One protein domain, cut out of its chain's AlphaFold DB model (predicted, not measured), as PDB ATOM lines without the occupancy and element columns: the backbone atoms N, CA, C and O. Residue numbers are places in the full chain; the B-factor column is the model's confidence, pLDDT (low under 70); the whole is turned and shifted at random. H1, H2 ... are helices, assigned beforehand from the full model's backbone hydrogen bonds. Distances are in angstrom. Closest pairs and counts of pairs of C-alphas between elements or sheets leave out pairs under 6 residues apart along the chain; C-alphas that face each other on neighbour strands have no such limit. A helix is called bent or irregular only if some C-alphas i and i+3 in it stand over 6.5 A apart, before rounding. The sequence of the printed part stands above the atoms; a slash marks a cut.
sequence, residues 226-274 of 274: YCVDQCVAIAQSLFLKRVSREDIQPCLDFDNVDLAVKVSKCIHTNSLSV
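What this domain is: This is residues 226 to 274 of the 274 residues of the protein "Sec2p domain-containing protein" of Ciona intestinalis (UniProt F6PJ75). Two helices, H2 and H3, make an open, flat V closed at their link, with the one-turn helix H1 near the far end of H2 and the last residues folding back over H3. The 49 printed residues, all helix by class, hold H1, H2 and H3 in that order and no named strand. The whole is only just compact, close to loose, with a radius of gyration of the C-alphas of 11.6 A and spans of 34 by 23 by 12 A.

Where its parts are: H1 is residues 232 to 235, 5.4 A long, from C-alpha 232 at (171.969, 190.819, 154.369). H2 is residues 238 to 252, 20.2 A, and only just irregular: C-alphas 246 and 249 are 6.6 A apart. H3 is residues 257 to 268, 16.7 A, ending with C-alpha 268 at (160.655, 189.664, 147.064).

How they stand to each other: H1 is close to H2 but not clearly touching; their closest C-alphas, of Ile 234 and Leu 240, are 7.8 A apart. H2 and H3, a helical hairpin, only just touch, with 3 pairs of C-alphas within 8 A, through residue 252 of H2 and residues 260 to 264 of H3; the closest C-alphas, of Leu 252 and Ala 260, are 5.4 A apart. They run opposite ways at a shallow tilt of 32 degrees. H1 and H3 are apart. Each O i to N i+4 pair is within hydrogen-bond range in H3, 7 of 11 in H2; H1 is too short for one.

The domain as a whole: The C-alphas farthest apart, of Ala 233 and Asp 255, are 33.6 A apart. The printed part has no cut, and both links are tight. Residues 226 to 236 and residue 274 have pLDDT under 70.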
ATOM      1  N   TYR A 226     159.260 187.078 158.905       50.00
ATOM      2  CA  TYR A 226     159.094 188.449 158.391       50.00
ATOM      3  C   TYR A 226     160.394 189.226 158.084       50.00
ATOM      4  O   TYR A 226     160.338 190.426 157.834       50.00
ATOM      5  N   CYS A 227     161.573 188.587 158.080       47.31
ATOM      6  CA  CYS A 227     162.866 189.286 157.918       47.31
ATOM      7  C   CYS A 227     163.705 188.809 156.726       47.31
ATOM      8  O   CYS A 227     164.930 188.724 156.818       47.31
ATOM      9  N   VAL A 228     163.066 188.525 155.590       51.31
ATOM     10  CA  VAL A 228     163.788 188.203 154.345       51.31
ATOM     11  C   VAL A 228     164.568 189.429 153.834       51.31
ATOM     12  O   VAL A 228     165.704 189.285 153.391       51.31
ATOM     13  N   ASP A 229     164.020 190.637 154.017       48.22
ATOM     14  CA  ASP A 229     164.635 191.893 153.555       48.22
ATOM     15  C   ASP A 229     165.733 192.448 154.486       48.22
ATOM     16  O   ASP A 229     166.613 193.183 154.038       48.22
ATOM     17  N   GLN A 230     165.726 192.097 155.778       49.06
ATOM     18  CA  GLN A 230     166.662 192.659 156.770       49.06
ATOM     19  C   GLN A 230     167.929 191.802 156.959       49.06
ATOM     20  O   GLN A 230     168.952 192.288 157.451       49.06
ATOM     21  N   CYS A 231     167.896 190.529 156.555       53.06
ATOM     22  CA  CYS A 231     169.050 189.636 156.609       53.06
ATOM     23  C   CYS A 231     169.906 189.792 155.345       53.06
ATOM     24  O   CYS A 231     169.659 189.160 154.318       53.06
ATOM     25  N   VAL A 232     170.977 190.588 155.445       53.84
ATOM     26  CA  VAL A 232     171.969 190.819 154.369       53.84
ATOM     27  C   VAL A 232     172.486 189.505 153.755       53.84
ATOM     28  O   VAL A 232     172.754 189.449 152.555       53.84
ATOM     29  N   ALA A 233     172.560 188.427 154.544       55.91
ATOM     30  CA  ALA A 233     172.978 187.100 154.092       55.91
ATOM     31  C   ALA A 233     171.995 186.431 153.104       55.91
ATOM     32  O   ALA A 233     172.428 185.703 152.211       55.91
ATOM     33  N   ILE A 234     170.688 186.698 153.216       60.06
ATOM     34  CA  ILE A 234     169.654 186.111 152.348       60.06
ATOM     35  C   ILE A 234     169.562 186.901 151.042       60.06
ATOM     36  O   ILE A 234     169.677 186.318 149.960       60.06
ATOM     37  N   ALA A 235     169.463 188.230 151.147       60.88
ATOM     38  CA  ALA A 235     169.335 189.139 150.006       60.88
ATOM     39  C   ALA A 235     170.545 189.101 149.049       60.88
ATOM     40  O   ALA A 235     170.415 189.379 147.857       60.88
ATOM     41  N   GLN A 236     171.740 188.745 149.537       68.88
ATOM     42  CA  GLN A 236     172.950 188.674 148.709       68.88
ATOM     43  C   GLN A 236     173.290 187.277 148.182       68.88
ATOM     44  O   GLN A 236     174.254 187.152 147.417       68.88
ATOM     45  N   SER A 237     172.513 186.252 148.539       80.69
ATOM     46  CA  SER A 237     172.837 184.867 148.202       80.69
ATOM     47  C   SER A 237     172.917 184.619 146.690       80.69
ATOM     48  O   SER A 237     172.074 185.064 145.909       80.69
ATOM     49  N   LEU A 238     173.964 183.905 146.265       81.88
ATOM     50  CA  LEU A 238     174.153 183.531 144.859       81.88
ATOM     51  C   LEU A 238     173.046 182.582 144.383       81.88
ATOM     52  O   LEU A 238     172.526 182.768 143.287       81.88
ATOM     53  N   PHE A 239     172.621 181.666 145.260       87.94
ATOM     54  CA  PHE A 239     171.519 180.742 145.011       87.94
ATOM     55  C   PHE A 239     170.208 181.475 144.681       87.94
ATOM     56  O   PHE A 239     169.654 181.264 143.606       87.94
ATOM     57  N   LEU A 240     169.729 182.396 145.532       85.62
ATOM     58  CA  LEU A 240     168.466 183.100 145.256       85.62
ATOM     59  C   LEU A 240     168.567 184.048 144.058       85.62
ATOM     60  O   LEU A 240     167.578 184.228 143.350       85.62
ATOM     61  N   LYS A 241     169.745 184.625 143.778       85.50
ATOM     62  CA  LYS A 241     169.970 185.399 142.544       85.50
ATOM     63  C   LYS A 241     169.825 184.530 141.299       85.50
ATOM     64  O   LYS A 241     169.263 184.985 140.306       85.50
ATOM     65  N   ARG A 242     170.331 183.296 141.354       86.94
ATOM     66  CA  ARG A 242     170.190 182.317 140.279       86.94
ATOM     67  C   ARG A 242     168.724 181.932 140.091       86.94
ATOM     68  O   ARG A 242     168.213 182.145 139.002       86.94
ATOM     69  N   VAL A 243     168.037 181.521 141.160       88.50
ATOM     70  CA  VAL A 243     166.594 181.195 141.146       88.50
ATOM     71  C   VAL A 243     165.765 182.363 140.604       88.50
ATOM     72  O   VAL A 243     164.909 182.192 139.742       88.50
ATOM     73  N   SER A 244     166.058 183.592 141.038       86.81
ATOM     74  CA  SER A 244     165.333 184.777 140.568       86.81
ATOM     75  C   SER A 244     165.499 185.009 139.066       86.81
ATOM     76  O   SER A 244     164.539 185.366 138.394       86.81
ATOM     77  N   ARG A 245     166.703 184.798 138.527       87.88
ATOM     78  CA  ARG A 245     167.009 185.021 137.109       87.88
ATOM     79  C   ARG A 245     166.547 183.874 136.210       87.88
ATOM     80  O   ARG A 245     166.141 184.131 135.083       87.88
ATOM     81  N   GLU A 246     166.688 182.637 136.671       90.75
ATOM     82  CA  GLU A 246     166.507 181.430 135.854       90.75
ATOM     83  C   GLU A 246     165.100 180.842 135.984       90.75
ATOM     84  O   GLU A 246     164.572 180.363 134.986       90.75
ATOM     85  N   ASP A 247     164.465 180.952 137.154       89.56
ATOM     86  CA  ASP A 247     163.156 180.340 137.413       89.56
ATOM     87  C   ASP A 247     162.032 181.378 137.562       89.56
ATOM     88  O   ASP A 247     160.922 181.167 137.080       89.56
ATOM     89  N   ILE A 248     162.292 182.511 138.229       89.19
ATOM     90  CA  ILE A 248     161.241 183.496 138.546       89.19
ATOM     91  C   ILE A 248     161.037 184.489 137.398       89.19
ATOM     92  O   ILE A 248     159.924 184.646 136.907       89.19
ATOM     93  N   GLN A 249     162.091 185.182 136.965       88.88
ATOM     94  CA  GLN A 249     161.996 186.250 135.966       88.88
ATOM     95  C   GLN A 249     161.429 185.784 134.610       88.88
ATOM     96  O   GLN A 249     160.606 186.518 134.062       88.88
ATOM     97  N   PRO A 250     161.769 184.590 134.076       91.19
ATOM     98  CA  PRO A 250     161.168 184.098 132.831       91.19
ATOM     99  C   PRO A 250     159.659 183.857 132.942       91.19
ATOM    100  O   PRO A 250     158.947 183.951 131.949       91.19
ATOM    101  N   CYS A 251     159.160 183.591 134.151       90.38
ATOM    102  CA  CYS A 251     157.735 183.418 134.428       90.38
ATOM    103  C   CYS A 251     156.980 184.746 134.600       90.38
ATOM    104  O   CYS A 251     155.761 184.722 134.738       90.38
ATOM    105  N   LEU A 252     157.678 185.890 134.618       88.88
ATOM    106  CA  LEU A 252     157.095 187.229 134.771       88.88
ATOM    107  C   LEU A 252     157.093 188.039 133.464       88.88
ATOM    108  O   LEU A 252     156.873 189.250 133.494       88.88
ATOM    109  N   ASP A 253     157.332 187.394 132.322       85.81
ATOM    110  CA  ASP A 253     157.222 188.019 131.003       85.81
ATOM    111  C   ASP A 253     155.752 188.060 130.555       85.81
ATOM    112  O   ASP A 253     155.262 187.198 129.826       85.81
ATOM    113  N   PHE A 254     155.012 189.036 131.085       87.12
ATOM    114  CA  PHE A 254     153.613 189.275 130.740       87.12
ATOM    115  C   PHE A 254     153.476 190.518 129.860       87.12
ATOM    116  O   PHE A 254     154.147 191.523 130.092       87.12
ATOM    117  N   ASP A 255     152.487 190.516 128.961       89.19
ATOM    118  CA  ASP A 255     152.102 191.709 128.188       89.19
ATOM    119  C   ASP A 255     151.769 192.910 129.101       89.19
ATOM    120  O   ASP A 255     151.986 194.070 128.745       89.19
ATOM    121  N   ASN A 256     151.253 192.637 130.309       90.56
ATOM    122  CA  ASN A 256     151.009 193.634 131.347       90.56
ATOM    123  C   ASN A 256     152.234 193.794 132.263       90.56
ATOM    124  O   ASN A 256     152.340 193.165 133.321       90.56
ATOM    125  N   VAL A 257     153.131 194.690 131.856       90.81
ATOM    126  CA  VAL A 257     154.386 194.987 132.564       90.81
ATOM    127  C   VAL A 257     154.143 195.521 133.982       90.81
ATOM    128  O   VAL A 257     154.882 195.181 134.903       90.81
ATOM    129  N   ASP A 258     153.082 196.303 134.203       90.44
ATOM    130  CA  ASP A 258     152.771 196.856 135.529       90.44
ATOM    131  C   ASP A 258     152.406 195.755 136.532       90.44
ATOM    132  O   ASP A 258     152.808 195.799 137.698       90.44
ATOM    133  N   LEU A 259     151.664 194.741 136.078       89.81
ATOM    134  CA  LEU A 259     151.349 193.571 136.888       89.81
ATOM    135  C   LEU A 259     152.605 192.736 137.159       89.81
ATOM    136  O   LEU A 259     152.823 192.342 138.304       89.81
ATOM    137  N   ALA A 260     153.454 192.525 136.149       89.06
ATOM    138  CA  ALA A 260     154.723 191.812 136.305       89.06
ATOM    139  C   ALA A 260     155.607 192.445 137.393       89.06
ATOM    140  O   ALA A 260     156.132 191.748 138.263       89.06
ATOM    141  N   VAL A 261     155.714 193.779 137.400       88.44
ATOM    142  CA  VAL A 261     156.487 194.529 138.401       88.44
ATOM    143  C   VAL A 261     155.884 194.388 139.799       88.44
ATOM    144  O   VAL A 261     156.621 194.175 140.765       88.44
ATOM    145  N   LYS A 262     154.554 194.475 139.932       89.12
ATOM    146  CA  LYS A 262     153.884 194.298 141.229       89.12
ATOM    147  C   LYS A 262     154.075 192.886 141.769       89.12
ATOM    148  O   LYS A 262     154.535 192.741 142.895       89.12
ATOM    149  N   VAL A 263     153.829 191.863 140.953       89.75
ATOM    150  CA  VAL A 263     154.020 190.457 141.337       89.75
ATOM    151  C   VAL A 263     155.479 190.188 141.711       89.75
ATOM    152  O   VAL A 263     155.738 189.583 142.747       89.75
ATOM    153  N   SER A 264     156.441 190.716 140.947       86.94
ATOM    154  CA  SER A 264     157.864 190.637 141.298       86.94
ATOM    155  C   SER A 264     158.130 191.216 142.691       86.94
ATOM    156  O   SER A 264     158.769 190.574 143.524       86.94
ATOM    157  N   LYS A 265     157.589 192.400 142.997       85.38
ATOM    158  CA  LYS A 265     157.733 193.033 144.314       85.38
ATOM    159  C   LYS A 265     157.099 192.202 145.434       85.38
ATOM    160  O   LYS A 265     157.694 192.081 146.502       85.38
ATOM    161  N   CYS A 266     155.932 191.612 145.198       86.19
ATOM    162  CA  CYS A 266     155.254 190.727 146.147       86.19
ATOM    163  C   CYS A 266     156.087 189.480 146.464       86.19
ATOM    164  O   CYS A 266     156.203 189.111 147.627       86.19
ATOM    165  N   ILE A 267     156.743 188.890 145.459       85.44
ATOM    166  CA  ILE A 267     157.639 187.737 145.642       85.44
ATOM    167  C   ILE A 267     158.832 188.103 146.534       85.44
ATOM    168  O   ILE A 267     159.121 187.390 147.490       85.44
ATOM    169  N   HIS A 268     159.496 189.234 146.269       78.94
ATOM    170  CA  HIS A 268     160.655 189.664 147.064       78.94
ATOM    171  C   HIS A 268     160.271 190.010 148.508       78.94
ATOM    172  O   HIS A 268     160.993 189.670 149.438       78.94
ATOM    173  N   THR A 269     159.105 190.630 148.694       80.06
ATOM    174  CA  THR A 269     158.582 191.018 150.014       80.06
ATOM    175  C   THR A 269     157.811 189.898 150.722       80.06
ATOM    176  O   THR A 269     157.282 190.123 151.809       80.06
ATOM    177  N   ASN A 270     157.734 188.700 150.123       80.44
ATOM    178  CA  ASN A 270     156.939 187.563 150.599       80.44
ATOM    179  C   ASN A 270     155.496 187.960 150.986       80.44
ATOM    180  O   ASN A 270     154.996 187.621 152.060       80.44
ATOM    181  N   SER A 271     154.842 188.730 150.118       82.69
ATOM    182  CA  SER A 271     153.482 189.233 150.312       82.69
ATOM    183  C   SER A 271     152.514 188.633 149.297       82.69
ATOM    184  O   SER A 271     152.853 188.444 148.132       82.69
ATOM    185  N   LEU A 272     151.280 188.371 149.732       78.75
ATOM    186  CA  LEU A 272     150.196 187.865 148.881       78.75
ATOM    187  C   LEU A 272     149.324 188.987 148.289       78.75
ATOM    188  O   LEU A 272     148.394 188.707 147.537       78.75
ATOM    189  N   SER A 273     149.598 190.253 148.626       73.25
ATOM    190  CA  SER A 273     148.847 191.413 148.130       73.25
ATOM    191  C   SER A 273     149.589 192.104 146.981       73.25
ATOM    192  O   SER A 273     150.666 192.658 147.220       73.25
ATOM    193  N   VAL A 274     149.001 192.082 145.778       60.81
ATOM    194  CA  VAL A 274     149.514 192.691 144.527       60.81
ATOM    195  C   VAL A 274     149.037 194.129 144.342       60.81
ATOM    196  O   VAL A 274     147.848 194.396 144.617       60.81
TER     197      VAL A 274